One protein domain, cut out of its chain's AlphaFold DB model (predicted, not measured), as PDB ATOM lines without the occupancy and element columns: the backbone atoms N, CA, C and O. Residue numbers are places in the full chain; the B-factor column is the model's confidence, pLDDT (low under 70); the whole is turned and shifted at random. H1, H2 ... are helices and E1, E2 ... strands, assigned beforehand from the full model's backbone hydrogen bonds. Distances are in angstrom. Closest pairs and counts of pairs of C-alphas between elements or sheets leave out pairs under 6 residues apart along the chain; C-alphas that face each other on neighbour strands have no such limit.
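This is residues 3 to 70 of the 74 residues of the protein "CRISPR-associated protein" of Paenibacillus pini JCM 16418 (UniProt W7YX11). A small sheet of three strands, E1, E2 and E3, has two extensions that stick out: residues 25 to 30, the tip of the long loop between E2 and E3, beyond one end of the strands, and residues 52 to 70, a tail leading away from the other end with the helix H2 on it. The short helix H1 sits between E1 and E2 along the chain and only grazes the sheet, while H2 packs on nothing. The printed part has 68 residues, with two named helices and three named strands in the order E1, H1, E2, E3, H2; the sheet's order is E1, E2, E3, all antiparallel. The class is mixed, helices and strands, with under half of the residues in named elements. The whole is extended, with a radius of gyration of the C-alphas of 18.8 A, and flat, spanning 53 by 32 by 15 A.

E1, residues 3 to 6, is an edge strand and the antiparallel neighbour of E2, residues 15 to 20, at 170 degrees between their directions. The C-alphas of Ile 5 and Val 18 face each other at 4.5 A, and N 6 and O 17 are within hydrogen-bond range at 2.8 A. Between these strands along the chain, H1, residues 8 to 11, only grazes the sheet; its closest C-alphas to E2 are those of Pro 8 and Glu 15, 5.5 A apart. E2, the inner strand, forms a hairpin with E3, residues 40 to 46, the other edge strand, antiparallel at 152 degrees. Here N 18 and O 42 are 2.8 A apart and N 44 and O 16 are 3.0 A apart, both within hydrogen-bond range. H2, residues 60 to 68, is not on the sheet and is apart from E1, H1 and E2. In H2 every O i to N i+4 pair is within hydrogen-bond range; H1 is too short for such a pair, and its one O i to N i+3 pair is not within range.

E1 begins at C-alpha 3, (177.991, 199.549, 295.375), and is 10.0 A long from first to last C-alpha. H1 measures 5.4 A, E2 16.0 A and E3 18.2 A, the last ending at C-alpha 46, (173.776, 201.150, 276.380). H2 measures 11.7 A and ends at C-alpha 68, (210.426, 200.642, 277.586).

The two C-alphas farthest apart, those of His 27 and Asn 70, are 53.5 A apart. Without the stretches that stand free, the body has 43 residues and spans 37 by 15 by 11 A. The links E1 to H1 and H1 to E2 are tight; the links E2 to E3, 19 residues, and E3 to H2, 13 residues, are long. In the first long link residues 25 to 26 pair with residues 29 to 30, antiparallel. The printed part has no cut. Its mean pLDDT is 85.6, and residues 11 to 14, 46 to 48 and 70 are under 70.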
ATOM      1  N   HIS A   3     177.445 200.859 295.006       92.12
ATOM      2  CA  HIS A   3     177.991 199.549 295.375       92.12
ATOM      3  C   HIS A   3     178.966 199.064 294.305       92.12
ATOM      4  O   HIS A   3     180.106 198.741 294.616       92.12
ATOM      5  N   GLY A   4     178.542 199.109 293.041       88.69
ATOM      6  CA  GLY A   4     179.355 198.685 291.908       88.69
ATOM      7  C   GLY A   4     178.689 198.974 290.567       88.69
ATOM      8  O   GLY A   4     177.544 199.429 290.509       88.69
ATOM      9  N   ILE A   5     179.425 198.710 289.495       89.31
ATOM     10  CA  ILE A   5     178.972 198.821 288.108       89.31
ATOM     11  C   ILE A   5     179.046 197.413 287.519       89.31
ATOM     12  O   ILE A   5     180.076 196.765 287.666       89.31
ATOM     13  N   SER A   6     177.969 196.939 286.901       86.50
ATOM     14  CA  SER A   6     177.974 195.702 286.122       86.50
ATOM     15  C   SER A   6     178.276 196.055 284.673       86.50
ATOM     16  O   SER A   6     177.567 196.881 284.078       86.50
ATOM     17  N   TYR A   7     179.323 195.454 284.114       84.19
ATOM     18  CA  TYR A   7     179.677 195.692 282.724       84.19
ATOM     19  C   TYR A   7     178.933 194.736 281.770       84.19
ATOM     20  O   TYR A   7     178.526 193.636 282.166       84.19
ATOM     21  N   PRO A   8     178.710 195.161 280.514       80.19
ATOM     22  CA  PRO A   8     178.002 194.356 279.519       80.19
ATOM     23  C   PRO A   8     178.627 192.980 279.235       80.19
ATOM     24  O   PRO A   8     177.926 191.993 279.029       80.19
ATOM     25  N   ASP A   9     179.955 192.902 279.258       76.12
ATOM     26  CA  ASP A   9     180.746 191.686 279.042       76.12
ATOM     27  C   ASP A   9     180.664 190.688 280.210       76.12
ATOM     28  O   ASP A   9     180.745 189.483 279.989       76.12
ATOM     29  N   GLU A  10     180.439 191.164 281.435       73.12
ATOM     30  CA  GLU A  10     180.289 190.317 282.630       73.12
ATOM     31  C   GLU A  10     178.862 189.776 282.810       73.12
ATOM     32  O   GLU A  10     178.654 188.735 283.434       73.12
ATOM     33  N   THR A  11     177.862 190.504 282.306       66.25
ATOM     34  CA  THR A  11     176.436 190.199 282.520       66.25
ATOM     35  C   THR A  11     175.763 189.534 281.322       66.25
ATOM     36  O   THR A  11     174.672 188.986 281.469       66.25
ATOM     37  N   GLY A  12     176.385 189.584 280.137       66.31
ATOM     38  CA  GLY A  12     175.788 189.114 278.884       66.31
ATOM     39  C   GLY A  12     174.640 189.997 278.372       66.31
ATOM     40  O   GLY A  12     173.979 189.639 277.400       66.31
ATOM     41  N   SER A  13     174.396 191.142 279.017       67.38
ATOM     42  CA  SER A  13     173.420 192.153 278.607       67.38
ATOM     43  C   SER A  13     174.151 193.314 277.938       67.38
ATOM     44  O   SER A  13     175.183 193.745 278.432       67.38
ATOM     45  N   ASN A  14     173.616 193.886 276.857       68.81
ATOM     46  CA  ASN A  14     174.224 195.037 276.157       68.81
ATOM     47  C   ASN A  14     174.033 196.382 276.894       68.81
ATOM     48  O   ASN A  14     174.075 197.462 276.299       68.81
ATOM     49  N   GLU A  15     173.776 196.330 278.196       76.50
ATOM     50  CA  GLU A  15     173.461 197.485 279.021       76.50
ATOM     51  C   GLU A  15     174.416 197.544 280.210       76.50
ATOM     52  O   GLU A  15     174.706 196.539 280.857       76.50
ATOM     53  N   ARG A  16     174.892 198.749 280.528       81.38
ATOM     54  CA  ARG A  16     175.659 198.993 281.747       81.38
ATOM     55  C   ARG A  16     174.702 199.263 282.897       81.38
ATOM     56  O   ARG A  16     173.893 200.199 282.858       81.38
ATOM     57  N   GLU A  17     174.874 198.501 283.965       86.12
ATOM     58  CA  GLU A  17     174.063 198.625 285.168       86.12
ATOM     59  C   GLU A  17     174.881 199.196 286.320       86.12
ATOM     60  O   GLU A  17     176.059 198.910 286.491       86.12
ATOM     61  N   VAL A  18     174.244 200.013 287.146       89.38
ATOM     62  CA  VAL A  18     174.815 200.548 288.373       89.38
ATOM     63  C   VAL A  18     174.017 200.012 289.546       89.38
ATOM     64  O   VAL A  18     172.806 200.220 289.643       89.38
ATOM     65  N   ARG A  19     174.716 199.348 290.463       90.50
ATOM     66  CA  ARG A  19     174.163 198.831 291.710       90.50
ATOM     67  C   ARG A  19     174.324 199.883 292.796       90.50
ATOM     68  O   ARG A  19     175.424 200.356 293.090       90.50
ATOM     69  N   LEU A  20     173.210 200.253 293.402       91.50
ATOM     70  CA  LEU A  20     173.139 201.123 294.562       91.50
ATOM     71  C   LEU A  20     172.748 200.289 295.778       91.50
ATOM     72  O   LEU A  20     171.975 199.338 295.696       91.50
ATOM     73  N   TRP A  21     173.250 200.686 296.940       93.75
ATOM     74  CA  TRP A  21     172.902 200.034 298.195       93.75
ATOM     75  C   TRP A  21     172.806 201.027 299.351       93.75
ATOM     76  O   TRP A  21     173.328 202.152 299.303       93.75
ATOM     77  N   LYS A  22     172.098 200.610 300.402       91.56
ATOM     78  CA  LYS A  22     171.956 201.360 301.652       91.56
ATOM     79  C   LYS A  22     173.064 200.928 302.611       91.56
ATOM     80  O   LYS A  22     172.865 200.028 303.419       91.56
ATOM     81  N   ALA A  23     174.231 201.555 302.494       90.75
ATOM     82  CA  ALA A  23     175.347 201.290 303.395       90.75
ATOM     83  C   ALA A  23     174.949 201.603 304.846       90.75
ATOM     84  O   ALA A  23     174.403 202.672 305.132       90.75
ATOM     85  N   LYS A  24     175.230 200.670 305.757       92.50
ATOM     86  CA  LYS A  24     174.995 200.826 307.192       92.50
ATOM     87  C   LYS A  24     176.302 200.573 307.930       92.50
ATOM     88  O   LYS A  24     176.844 199.474 307.858       92.50
ATOM     89  N   MET A  25     176.784 201.586 308.641       94.75
ATOM     90  CA  MET A  25     177.927 201.454 309.539       94.75
ATOM     91  C   MET A  25     177.426 201.074 310.933       94.75
ATOM     92  O   MET A  25     176.522 201.719 311.463       94.75
ATOM     93  N   GLN A  26     177.997 200.030 311.523       95.06
ATOM     94  CA  GLN A  26     177.698 199.601 312.888       95.06
ATOM     95  C   GLN A  26     179.018 199.420 313.629       95.06
ATOM     96  O   GLN A  26     179.870 198.663 313.180       95.06
ATOM     97  N   HIS A  27     179.204 200.147 314.734       96.44
ATOM     98  CA  HIS A  27     180.438 200.105 315.533       96.44
ATOM     99  C   HIS A  27     181.720 200.348 314.707       96.44
ATOM    100  O   HIS A  27     182.740 199.702 314.920       96.44
ATOM    101  N   GLY A  28     181.659 201.257 313.726       96.25
ATOM    102  CA  GLY A  28     182.791 201.577 312.846       96.25
ATOM    103  C   GLY A  28     183.031 200.585 311.701       96.25
ATOM    104  O   GLY A  28     183.916 200.816 310.884       96.25
ATOM    105  N   VAL A  29     182.238 199.515 311.592       95.12
ATOM    106  CA  VAL A  29     182.366 198.507 310.531       95.12
ATOM    107  C   VAL A  29     181.245 198.667 309.507       95.12
ATOM    108  O   VAL A  29     180.073 198.809 309.867       95.12
ATOM    109  N   ILE A  30     181.598 198.624 308.220       95.06
ATOM    110  CA  ILE A  30     180.649 198.540 307.104       95.06
ATOM    111  C   ILE A  30     180.723 197.127 306.537       95.06
ATOM    112  O   ILE A  30     181.767 196.708 306.041       95.06
ATOM    113  N   GLN A  31     179.611 196.397 306.589       93.62
ATOM    114  CA  GLN A  31     179.517 195.074 305.986       93.62
ATOM    115  C   GLN A  31     178.875 195.181 304.607       93.62
ATOM    116  O   GLN A  31     177.702 195.529 304.485       93.62
ATOM    117  N   PHE A  32     179.667 194.916 303.572       93.94
ATOM    118  CA  PHE A  32     179.201 194.921 302.192       93.94
ATOM    119  C   PHE A  32     178.314 193.707 301.925       93.94
ATOM    120  O   PHE A  32     178.694 192.576 302.228       93.94
ATOM    121  N   ILE A  33     177.134 193.959 301.360       92.69
ATOM    122  CA  ILE A  33     176.252 192.908 300.843       92.69
ATOM    123  C   ILE A  33     176.810 192.360 299.532       92.69
ATOM    124  O   ILE A  33     177.593 193.044 298.857       92.69
ATOM    125  N   ARG A  34     176.396 191.152 299.149       91.75
ATOM    126  CA  ARG A  34     176.789 190.600 297.856       91.75
ATOM    127  C   ARG A  34     176.141 191.383 296.705       91.75
ATOM    128  O   ARG A  34     175.102 192.024 296.895       91.75
ATOM    129  N   PRO A  35     176.733 191.367 295.499       86.75
ATOM    130  CA  PRO A  35     176.181 192.119 294.377       86.75
ATOM    131  C   PRO A  35     174.763 191.683 293.965       86.75
ATOM    132  O   PRO A  35     173.984 192.525 293.525       86.75
ATOM    133  N   ASP A  36     174.412 190.407 294.148       86.19
ATOM    134  CA  ASP A  36     173.081 189.828 293.909       86.19
ATOM    135  C   ASP A  36     172.030 190.238 294.958       86.19
ATOM    136  O   ASP A  36     170.833 190.176 294.694       86.19
ATOM    137  N   GLU A  37     172.460 190.738 296.118       89.69
ATOM    138  CA  GLU A  37     171.579 191.238 297.182       89.69
ATOM    139  C   GLU A  37     171.259 192.741 297.032       89.69
ATOM    140  O   GLU A  37     170.491 193.318 297.813       89.69
ATOM    141  N   CYS A  38     171.839 193.414 296.033       88.44
ATOM    142  CA  CYS A  38     171.569 194.823 295.758       88.44
ATOM    143  C   CYS A  38     170.174 195.006 295.143       88.44
ATOM    144  O   CYS A  38     169.949 194.726 293.972       88.44
ATOM    145  N   THR A  39     169.238 195.564 295.913       88.81
ATOM    146  CA  THR A  39     167.847 195.781 295.464       88.81
ATOM    147  C   THR A  39     167.659 196.989 294.547       88.81
ATOM    148  O   THR A  39     166.630 197.112 293.886       88.81
ATOM    149  N   LEU A  40     168.625 197.909 294.510       87.88
ATOM    150  CA  LEU A  40     168.554 199.130 293.711       87.88
ATOM    151  C   LEU A  40     169.533 199.022 292.542       87.88
ATOM    152  O   LEU A  40     170.682 199.443 292.653       87.88
ATOM    153  N   VAL A  41     169.074 198.487 291.414       87.56
ATOM    154  CA  VAL A  41     169.854 198.424 290.171       87.56
ATOM    155  C   VAL A  41     169.281 199.424 289.172       87.56
ATOM    156  O   VAL A  41     168.070 199.481 288.958       87.56
ATOM    157  N   ARG A  42     170.143 200.260 288.591       86.56
ATOM    158  CA  ARG A  42     169.775 201.236 287.561       86.56
ATOM    159  C   ARG A  42     170.540 200.967 286.280       86.56
ATOM    160  O   ARG A  42     171.755 200.842 286.312       86.56
ATOM    161  N   LYS A  43     169.834 200.976 285.156       84.75
ATOM    162  CA  LYS A  43     170.430 200.978 283.818       84.75
ATOM    163  C   LYS A  43     170.888 202.401 283.507       84.75
ATOM    164  O   LYS A  43     170.085 203.328 283.615       84.75
ATOM    165  N   VAL A  44     172.178 202.594 283.232       79.00
ATOM    166  CA  VAL A  44     172.783 203.940 283.106       79.00
ATOM    167  C   VAL A  44     173.210 204.257 281.674       79.00
ATOM    168  O   VAL A  44     173.354 205.425 281.328       79.00
ATOM    169  N   GLY A  45     173.335 203.249 280.812       72.06
ATOM    170  CA  GLY A  45     173.555 203.459 279.386       72.06
ATOM    171  C   GLY A  45     173.672 202.151 278.619       72.06
ATOM    172  O   GLY A  45     173.941 201.100 279.202       72.06
ATOM    173  N   GLU A  46     173.481 202.238 277.308       69.31
ATOM    174  CA  GLU A  46     173.776 201.150 276.380       69.31
ATOM    175  C   GLU A  46     175.291 201.080 276.164       69.31
ATOM    176  O   GLU A  46     175.970 202.101 276.030       69.31
ATOM    177  N   GLY A  47     175.837 199.870 276.180       67.50
ATOM    178  CA  GLY A  47     177.257 199.633 275.982       67.50
ATOM    179  C   GLY A  47     177.450 198.267 275.356       67.50
ATOM    180  O   GLY A  47     176.998 197.262 275.895       67.50
ATOM    181  N   THR A  48     178.120 198.218 274.213       67.88
ATOM    182  CA  THR A  48     178.504 196.949 273.600       67.88
ATOM    183  C   THR A  48     179.665 196.337 274.376       67.88
ATOM    184  O   THR A  48     180.600 197.037 274.779       67.88
ATOM    185  N   ALA A  49     179.608 195.022 274.603       77.06
ATOM    186  CA  ALA A  49     180.738 194.284 275.152       77.06
ATOM    187  C   ALA A  49     181.970 194.492 274.254       77.06
ATOM    188  O   ALA A  49     181.874 194.421 273.025       77.06
ATOM    189  N   LYS A  50     183.128 194.775 274.860       80.25
ATOM    190  CA  LYS A  50     184.371 194.941 274.105       80.25
ATOM    191  C   LYS A  50     184.781 193.581 273.541       80.25
ATOM    192  O   LYS A  50     185.029 192.645 274.293       80.25
ATOM    193  N   ILE A  51     184.857 193.485 272.219       82.75
ATOM    194  CA  ILE A  51     185.337 192.285 271.533       82.75
ATOM    195  C   ILE A  51     186.861 192.285 271.606       82.75
ATOM    196  O   ILE A  51     187.480 193.301 271.291       82.75
ATOM    197  N   PHE A  52     187.459 191.170 272.019       83.81
ATOM    198  CA  PHE A  52     188.905 190.966 272.000       83.81
ATOM    199  C   PHE A  52     189.266 190.000 270.868       83.81
ATOM    200  O   PHE A  52     188.771 188.874 270.835       83.81
ATOM    201  N   ASP A  53     190.114 190.440 269.941       88.06
ATOM    202  CA  ASP A  53     190.599 189.666 268.799       88.06
ATOM    203  C   ASP A  53     192.107 189.887 268.568       88.06
ATOM    204  O   ASP A  53     192.767 190.648 269.276       88.06
ATOM    205  N   ALA A  54     192.679 189.197 267.579       87.19
ATOM    206  CA  ALA A  54     194.105 189.309 267.261       87.19
ATOM    207  C   ALA A  54     194.528 190.712 266.772       87.19
ATOM    208  O   ALA A  54     195.720 190.988 266.700       87.19
ATOM    209  N   GLY A  55     193.581 191.591 266.428       89.88
ATOM    210  CA  GLY A  55     193.843 192.976 266.047       89.88
ATOM    211  C   GLY A  55     193.917 193.945 267.231       89.88
ATOM    212  O   GLY A  55     194.353 195.079 267.045       89.88
ATOM    213  N   ASN A  56     193.502 193.535 268.436       87.88
ATOM    214  CA  ASN A  56     193.508 194.393 269.629       87.88
ATOM    215  C   ASN A  56     194.123 193.754 270.886       87.88
ATOM    216  O   ASN A  56     194.012 194.314 271.981       87.88
ATOM    217  N   MET A  57     194.772 192.602 270.720       90.38
ATOM    218  CA  MET A  57     195.552 191.919 271.747       90.38
ATOM    219  C   MET A  57     197.023 191.861 271.329       90.38
ATOM    220  O   MET A  57     197.338 191.642 270.163       90.38
ATOM    221  N   GLN A  58     197.921 192.030 272.296       91.88
ATOM    222  CA  GLN A  58     199.371 191.974 272.114       91.88
ATOM    223  C   GLN A  58     199.985 191.190 273.277       91.88
ATOM    224  O   GLN A  58     199.409 191.143 274.369       91.88
ATOM    225  N   SER A  59     201.136 190.554 273.045       93.19
ATOM    226  CA  SER A  59     201.878 189.899 274.121       93.19
ATOM    227  C   SER A  59     202.457 190.935 275.090       93.19
ATOM    228  O   SER A  59     202.729 192.080 274.725       93.19
ATOM    229  N   VAL A  60     202.642 190.527 276.345       92.12
ATOM    230  CA  VAL A  60     203.217 191.404 277.375       92.12
ATOM    231  C   VAL A  60     204.647 191.807 277.007       92.12
ATOM    232  O   VAL A  60     205.005 192.967 277.185       92.12
ATOM    233  N   ASP A  61     205.431 190.879 276.452       93.88
ATOM    234  CA  ASP A  61     206.830 191.111 276.079       93.88
ATOM    235  C   ASP A  61     206.959 192.112 274.920       93.88
ATOM    236  O   ASP A  61     207.803 193.013 274.968       93.88
ATOM    237  N   ASP A  62     206.090 192.007 273.908       92.00
ATOM    238  CA  ASP A  62     206.080 192.937 272.773       92.00
ATOM    239  C   ASP A  62     205.673 194.347 273.225       92.00
ATOM    240  O   ASP A  62     206.334 195.324 272.871       92.00
ATOM    241  N   LEU A  63     204.626 194.456 274.056       92.44
ATOM    242  CA  LEU A  63     204.160 195.741 274.585       92.44
ATOM    243  C   LEU A  63     205.220 196.399 275.481       92.44
ATOM    244  O   LEU A  63     205.446 197.607 275.406       92.44
ATOM    245  N   TYR A  64     205.888 195.605 276.322       91.75
ATOM    246  CA  TYR A  64     206.962 196.083 277.188       91.75
ATOM    247  C   TYR A  64     208.142 196.619 276.372       91.75
ATOM    248  O   TYR A  64     208.663 197.695 276.666       91.75
ATOM    249  N   SER A  65     208.531 195.905 275.315       93.12
ATOM    250  CA  SER A  65     209.619 196.321 274.425       93.12
ATOM    251  C   SER A  65     209.293 197.622 273.686       93.12
ATOM    252  O   SER A  65     210.153 198.491 273.575       93.12
ATOM    253  N   GLU A  66     208.049 197.795 273.229       90.56
ATOM    254  CA  GLU A  66     207.587 199.026 272.575       90.56
ATOM    255  C   GLU A  66     207.640 200.244 273.512       90.56
ATOM    256  O   GLU A  66     208.086 201.319 273.112       90.56
ATOM    257  N   TRP A  67     207.204 200.077 274.765       89.19
ATOM    258  CA  TRP A  67     207.102 201.182 275.723       89.19
ATOM    259  C   TRP A  67     208.419 201.510 276.432       89.19
ATOM    260  O   TRP A  67     208.660 202.675 276.743       89.19
ATOM    261  N   PHE A  68     209.263 200.509 276.697       88.44
ATOM    262  CA  PHE A  68     210.426 200.642 277.586       88.44
ATOM    263  C   PHE A  68     211.755 200.190 276.964       88.44
ATOM    264  O   PHE A  68     212.813 200.416 277.550       88.44
ATOM    265  N   GLY A  69     211.750 199.593 275.768       70.38
ATOM    266  CA  GLY A  69     212.946 199.038 275.122       70.38
ATOM    267  C   GLY A  69     213.999 200.060 274.664       70.38
ATOM    268  O   GLY A  69     215.053 199.655 274.184       70.38
ATOM    269  N   ASN A  70     213.749 201.365 274.828       62.44
ATOM    270  CA  ASN A  70     214.677 202.438 274.450       62.44
ATOM    271  C   ASN A  70     215.458 203.062 275.631       62.44
ATOM    272  O   ASN A  70     216.236 203.982 275.394       62.44
TER     273      ASN A  70